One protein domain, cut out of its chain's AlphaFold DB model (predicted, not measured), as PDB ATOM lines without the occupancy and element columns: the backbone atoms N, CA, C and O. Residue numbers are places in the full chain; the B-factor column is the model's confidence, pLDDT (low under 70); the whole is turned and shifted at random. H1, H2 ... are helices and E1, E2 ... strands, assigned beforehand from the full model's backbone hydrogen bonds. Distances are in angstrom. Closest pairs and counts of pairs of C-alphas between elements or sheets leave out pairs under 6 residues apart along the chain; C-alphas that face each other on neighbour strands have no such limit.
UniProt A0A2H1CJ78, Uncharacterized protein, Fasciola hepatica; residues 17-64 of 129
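Overview. This is residues 17 to 64 of the 129 residues of an uncharacterized protein of Fasciola hepatica (UniProt A0A2H1CJ78). The domain has little regular structure: one helix, H1, with the short strand E1 ahead of it, and then a long stretch, residues 37 to 64, that turns at the far end of H1 and folds back past it. Residues 35 to 40, at the turn, and the tail of residues 54 to 64 stick out. The printed part has 48 residues, with E1 and then H1 along the chain; the class is mostly helix, with 19 residues in named elements. It is only just loose, close to extended, with a radius of gyration of the C-alphas of 14.2 A, and spans 47 by 22 by 17 A.

Along the chain. E1, residues 17 to 19, begins at C-alpha 17 (-36.172, 41.222, -18.248). H1, residues 21 to 36, is 22.6 A long and ends at C-alpha 36 (-29.721, 53.728, 12.580).

Arrangement. E1 and H1 meet only through their link, Asp 20, a tight one. E1 pairs with no named strand. In H1 every O i to N i+4 pair is within hydrogen-bond range.

Size, cuts and confidence. The C-alphas farthest apart, of Lys 40 and Glu 64, are 47.8 A apart. The printed part has no cut, and no printed residue is under 70 in pLDDT.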
ATOM      1  N   GLU A  17     -37.046  41.048 -19.402       90.00
ATOM      2  CA  GLU A  17     -36.172  41.222 -18.248       90.00
ATOM      3  C   GLU A  17     -36.968  41.929 -17.142       90.00
ATOM      4  O   GLU A  17     -37.193  43.142 -17.187       90.00
ATOM      5  N   LEU A  18     -37.460  41.153 -16.175       89.19
ATOM      6  CA  LEU A  18     -38.269  41.652 -15.064       89.19
ATOM      7  C   LEU A  18     -37.427  41.800 -13.795       89.19
ATOM      8  O   LEU A  18     -36.793  40.851 -13.336       89.19
ATOM      9  N   TYR A  19     -37.466  42.990 -13.204       90.25
ATOM     10  CA  TYR A  19     -36.709  43.335 -12.006       90.25
ATOM     11  C   TYR A  19     -37.598  43.387 -10.754       90.25
ATOM     12  O   TYR A  19     -38.614  44.083 -10.732       90.25
ATOM     13  N   ASP A  20     -37.217  42.682  -9.687       90.31
ATOM     14  CA  ASP A  20     -37.951  42.693  -8.414       90.31
ATOM     15  C   ASP A  20     -37.560  43.906  -7.555       90.31
ATOM     16  O   ASP A  20     -36.718  43.841  -6.657       90.31
ATOM     17  N   ILE A  21     -38.218  45.036  -7.821       88.62
ATOM     18  CA  ILE A  21     -38.017  46.268  -7.051       88.62
ATOM     19  C   ILE A  21     -38.437  46.113  -5.580       88.62
ATOM     20  O   ILE A  21     -37.900  46.789  -4.701       88.62
ATOM     21  N   GLN A  22     -39.377  45.216  -5.272       88.88
ATOM     22  CA  GLN A  22     -39.857  45.033  -3.906       88.88
ATOM     23  C   GLN A  22     -38.795  44.367  -3.026       88.88
ATOM     24  O   GLN A  22     -38.634  44.758  -1.864       88.88
ATOM     25  N   ALA A  23     -38.085  43.368  -3.554       89.31
ATOM     26  CA  ALA A  23     -36.983  42.718  -2.854       89.31
ATOM     27  C   ALA A  23     -35.880  43.725  -2.500       89.31
ATOM     28  O   ALA A  23     -35.456  43.797  -1.342       89.31
ATOM     29  N   ASP A  24     -35.496  44.564  -3.460       91.81
ATOM     30  CA  ASP A  24     -34.399  45.515  -3.287       91.81
ATOM     31  C   ASP A  24     -34.758  46.649  -2.323       91.81
ATOM     32  O   ASP A  24     -33.963  46.985  -1.438       91.81
ATOM     33  N   VAL A  25     -35.986  47.178  -2.382       91.44
ATOM     34  CA  VAL A  25     -36.426  48.186  -1.406       91.44
ATOM     35  C   VAL A  25     -36.521  47.593   0.006       91.44
ATOM     36  O   VAL A  25     -36.132  48.249   0.974       91.44
ATOM     37  N   LYS A  26     -36.961  46.333   0.156       90.50
ATOM     38  CA  LYS A  26     -36.968  45.646   1.464       90.50
ATOM     39  C   LYS A  26     -35.553  45.427   2.000       90.50
ATOM     40  O   LYS A  26     -35.311  45.660   3.187       90.50
ATOM     41  N   ALA A  27     -34.615  45.022   1.145       91.94
ATOM     42  CA  ALA A  27     -33.213  44.853   1.515       91.94
ATOM     43  C   ALA A  27     -32.581  46.187   1.952       91.94
ATOM     44  O   ALA A  27     -31.924  46.256   2.997       91.94
ATOM     45  N   TRP A  28     -32.844  47.264   1.205       94.06
ATOM     46  CA  TRP A  28     -32.419  48.618   1.556       94.06
ATOM     47  C   TRP A  28     -33.000  49.078   2.902       94.06
ATOM     48  O   TRP A  28     -32.262  49.588   3.752       94.06
ATOM     49  N   ALA A  29     -34.297  48.856   3.131       92.44
ATOM     50  CA  ALA A  29     -34.972  49.249   4.365       92.44
ATOM     51  C   ALA A  29     -34.400  48.516   5.590       92.44
ATOM     52  O   ALA A  29     -34.148  49.145   6.619       92.44
ATOM     53  N   LEU A  30     -34.123  47.210   5.472       92.06
ATOM     54  CA  LEU A  30     -33.473  46.427   6.530       92.06
ATOM     55  C   LEU A  30     -32.076  46.949   6.852       92.06
ATOM     56  O   LEU A  30     -31.754  47.170   8.021       92.06
ATOM     57  N   ASN A  31     -31.250  47.163   5.826       92.19
ATOM     58  CA  ASN A  31     -29.894  47.669   6.016       92.19
ATOM     59  C   ASN A  31     -29.921  49.039   6.712       92.19
ATOM     60  O   ASN A  31     -29.256  49.244   7.729       92.19
ATOM     61  N   THR A  32     -30.777  49.943   6.231       92.75
ATOM     62  CA  THR A  32     -30.956  51.280   6.808       92.75
ATOM     63  C   THR A  32     -31.417  51.204   8.261       92.75
ATOM     64  O   THR A  32     -30.828  51.855   9.125       92.75
ATOM     65  N   PHE A  33     -32.410  50.359   8.564       91.81
ATOM     66  CA  PHE A  33     -32.895  50.145   9.927       91.81
ATOM     67  C   PHE A  33     -31.762  49.728  10.867       91.81
ATOM     68  O   PHE A  33     -31.588  50.347  11.914       91.81
ATOM     69  N   PHE A  34     -30.952  48.731  10.500       90.62
ATOM     70  CA  PHE A  34     -29.870  48.255  11.366       90.62
ATOM     71  C   PHE A  34     -28.718  49.257  11.522       90.62
ATOM     72  O   PHE A  34     -28.071  49.263  12.574       90.62
ATOM     73  N   GLN A  35     -28.493  50.135  10.539       91.50
ATOM     74  CA  GLN A  35     -27.513  51.220  10.644       91.50
ATOM     75  C   GLN A  35     -27.930  52.285  11.666       91.50
ATOM     76  O   GLN A  35     -27.106  52.712  12.478       91.50
ATOM     77  N   VAL A  36     -29.208  52.680  11.674       93.19
ATOM     78  CA  VAL A  36     -29.721  53.728  12.580       93.19
ATOM     79  C   VAL A  36     -30.322  53.177  13.879       93.19
ATOM     80  O   VAL A  36     -30.656  53.936  14.788       93.19
ATOM     81  N   ALA A  37     -30.440  51.852  14.002       89.69
ATOM     82  CA  ALA A  37     -31.075  51.194  15.135       89.69
ATOM     83  C   ALA A  37     -30.372  51.483  16.470       89.69
ATOM     84  O   ALA A  37     -29.150  51.345  16.645       89.69
ATOM     85  N   THR A  38     -31.194  51.772  17.477       90.00
ATOM     86  CA  THR A  38     -30.769  51.855  18.877       90.00
ATOM     87  C   THR A  38     -30.252  50.502  19.387       90.00
ATOM     88  O   THR A  38     -30.538  49.443  18.827       90.00
ATOM     89  N   LYS A  39     -29.529  50.500  20.517       86.19
ATOM     90  CA  LYS A  39     -29.005  49.264  21.140       86.19
ATOM     91  C   LYS A  39     -30.088  48.216  21.442       86.19
ATOM     92  O   LYS A  39     -29.779  47.029  21.476       86.19
ATOM     93  N   LYS A  40     -31.333  48.641  21.698       85.31
ATOM     94  CA  LYS A  40     -32.473  47.735  21.922       85.31
ATOM     95  C   LYS A  40     -32.999  47.164  20.602       85.31
ATOM     96  O   LYS A  40     -33.229  45.965  20.526       85.31
ATOM     97  N   GLN A  41     -33.120  47.996  19.568       85.50
ATOM     98  CA  GLN A  41     -33.604  47.592  18.242       85.50
ATOM     99  C   GLN A  41     -32.625  46.670  17.505       85.50
ATOM    100  O   GLN A  41     -33.058  45.744  16.837       85.50
ATOM    101  N   ARG A  42     -31.311  46.843  17.696       83.94
ATOM    102  CA  ARG A  42     -30.282  45.959  17.114       83.94
ATOM    103  C   ARG A  42     -30.345  44.505  17.588       83.94
ATOM    104  O   ARG A  42     -29.738  43.648  16.963       83.94
ATOM    105  N   LYS A  43     -31.039  44.232  18.698       86.25
ATOM    106  CA  LYS A  43     -31.266  42.867  19.199       86.25
ATOM    107  C   LYS A  43     -32.426  42.160  18.497       86.25
ATOM    108  O   LYS A  43     -32.609  40.969  18.722       86.25
ATOM    109  N   LEU A  44     -33.228  42.888  17.718       85.31
ATOM    110  CA  LEU A  44     -34.304  42.306  16.927       85.31
ATOM    111  C   LEU A  44     -33.697  41.541  15.754       85.31
ATOM    112  O   LEU A  44     -32.789  42.033  15.084       85.31
ATOM    113  N   ASN A  45     -34.222  40.348  15.500       82.12
ATOM    114  CA  ASN A  45     -33.856  39.592  14.310       82.12
ATOM    115  C   ASN A  45     -34.586  40.165  13.093       82.12
ATOM    116  O   ASN A  45     -35.741  40.572  13.206       82.12
ATOM    117  N   ALA A  46     -33.958  40.122  11.915       79.94
ATOM    118  CA  ALA A  46     -34.593  40.565  10.670       79.94
ATOM    119  C   ALA A  46     -35.940  39.856  10.418       79.94
ATOM    120  O   ALA A  46     -36.897  40.485   9.992       79.94
ATOM    121  N   ASN A  47     -36.046  38.578  10.797       82.94
ATOM    122  CA  ASN A  47     -37.264  37.770  10.653       82.94
ATOM    123  C   ASN A  47     -38.431  38.228  11.550       82.94
ATOM    124  O   ASN A  47     -39.547  37.749  11.389       82.94
ATOM    125  N   GLN A  48     -38.173  39.099  12.530       83.88
ATOM    126  CA  GLN A  48     -39.198  39.669  13.412       83.88
ATOM    127  C   GLN A  48     -39.730  41.011  12.894       83.88
ATOM    128  O   GLN A  48     -40.615  41.595  13.518       83.88
ATOM    129  N   LEU A  49     -39.176  41.520  11.793       85.62
ATOM    130  CA  LEU A  49     -39.569  42.788  11.195       85.62
ATOM    131  C   LEU A  49     -40.554  42.518  10.055       85.62
ATOM    132  O   LEU A  49     -40.226  41.828   9.093       85.62
ATOM    133  N   ASP A  50     -41.755  43.083  10.164       87.06
ATOM    134  CA  ASP A  50     -42.726  43.118   9.070       87.06
ATOM    135  C   ASP A  50     -42.481  44.378   8.230       87.06
ATOM    136  O   ASP A  50     -42.657  45.502   8.705       87.06
ATOM    137  N   LEU A  51     -42.026  44.189   6.991       87.56
ATOM    138  CA  LEU A  51     -41.738  45.271   6.050       87.56
ATOM    139  C   LEU A  51     -42.862  45.362   5.034       87.56
ATOM    140  O   LEU A  51     -43.021  44.489   4.173       87.56
ATOM    141  N   ARG A  52     -43.592  46.471   5.096       86.75
ATOM    142  CA  ARG A  52     -44.665  46.780   4.158       86.75
ATOM    143  C   ARG A  52     -44.258  47.952   3.291       86.75
ATOM    144  O   ARG A  52     -43.905  49.009   3.806       86.75
ATOM    145  N   LEU A  53     -44.316  47.741   1.981       86.12
ATOM    146  CA  LEU A  53     -44.213  48.822   1.018       86.12
ATOM    147  C   LEU A  53     -45.613  49.400   0.812       86.12
ATOM    148  O   LEU A  53     -46.540  48.660   0.481       86.12
ATOM    149  N   ILE A  54     -45.768  50.700   1.053       87.38
ATOM    150  CA  ILE A  54     -47.021  51.412   0.811       87.38
ATOM    151  C   ILE A  54     -46.979  51.881  -0.641       87.38
ATOM    152  O   ILE A  54     -46.328  52.870  -0.959       87.38
ATOM    153  N   TRP A  55     -47.612  51.117  -1.530       83.44
ATOM    154  CA  TRP A  55     -47.621  51.422  -2.963       83.44
ATOM    155  C   TRP A  55     -48.475  52.647  -3.302       83.44
ATOM    156  O   TRP A  55     -48.180  53.332  -4.273       83.44
ATOM    157  N   ASP A  56     -49.468  52.956  -2.469       83.62
ATOM    158  CA  ASP A  56     -50.372  54.096  -2.657       83.62
ATOM    159  C   ASP A  56     -49.634  55.450  -2.601       83.62
ATOM    160  O   ASP A  56     -50.085  56.427  -3.192       83.62
ATOM    161  N   ASP A  57     -48.467  55.492  -1.944       84.88
ATOM    162  CA  ASP A  57     -47.611  56.680  -1.832       84.88
ATOM    163  C   ASP A  57     -46.518  56.738  -2.919       84.88
ATOM    164  O   ASP A  57     -45.651  57.619  -2.902       84.88
ATOM    165  N   ILE A  58     -46.511  55.796  -3.870       83.88
ATOM    166  CA  ILE A  58     -45.507  55.757  -4.933       83.88
ATOM    167  C   ILE A  58     -45.913  56.687  -6.069       83.88
ATOM    168  O   ILE A  58     -46.943  56.525  -6.720       83.88
ATOM    169  N   VAL A  59     -45.029  57.636  -6.363       83.75
ATOM    170  CA  VAL A  59     -45.148  58.516  -7.521       83.75
ATOM    171  C   VAL A  59     -44.317  57.943  -8.661       83.75
ATOM    172  O   VAL A  59     -43.089  57.896  -8.589       83.75
ATOM    173  N   VAL A  60     -44.987  57.530  -9.735       80.94
ATOM    174  CA  VAL A  60     -44.329  57.118 -10.978       80.94
ATOM    175  C   VAL A  60     -44.264  58.314 -11.917       80.94
ATOM    176  O   VAL A  60     -45.282  58.928 -12.228       80.94
ATOM    177  N   THR A  61     -43.061  58.640 -12.377       84.56
ATOM    178  CA  THR A  61     -42.839  59.661 -13.407       84.56
ATOM    179  C   THR A  61     -42.277  58.992 -14.651       84.56
ATOM    180  O   THR A  61     -41.488  58.053 -14.554       84.56
ATOM    181  N   HIS A  62     -42.716  59.446 -15.820       79.69
ATOM    182  CA  HIS A  62     -42.219  58.963 -17.101       79.69
ATOM    183  C   HIS A  62     -41.536  60.109 -17.847       79.69
ATOM    184  O   HIS A  62     -42.006  61.249 -17.819       79.69
ATOM    185  N   ALA A  63     -40.427  59.805 -18.515       83.62
ATOM    186  CA  ALA A  63     -39.824  60.717 -19.480       83.62
ATOM    187  C   ALA A  63     -40.647  60.738 -20.782       83.62
ATOM    188  O   ALA A  63     -41.563  59.929 -20.964       83.62
ATOM    189  N   GLU A  64     -40.330  61.667 -21.685       82.62
ATOM    190  CA  GLU A  64     -40.860  61.604 -23.047       82.62
ATOM    191  C   GLU A  64     -40.370  60.319 -23.741       82.62
ATOM    192  O   GLU A  64     -39.218  59.923 -23.548       82.62
TER     193      GLU A  64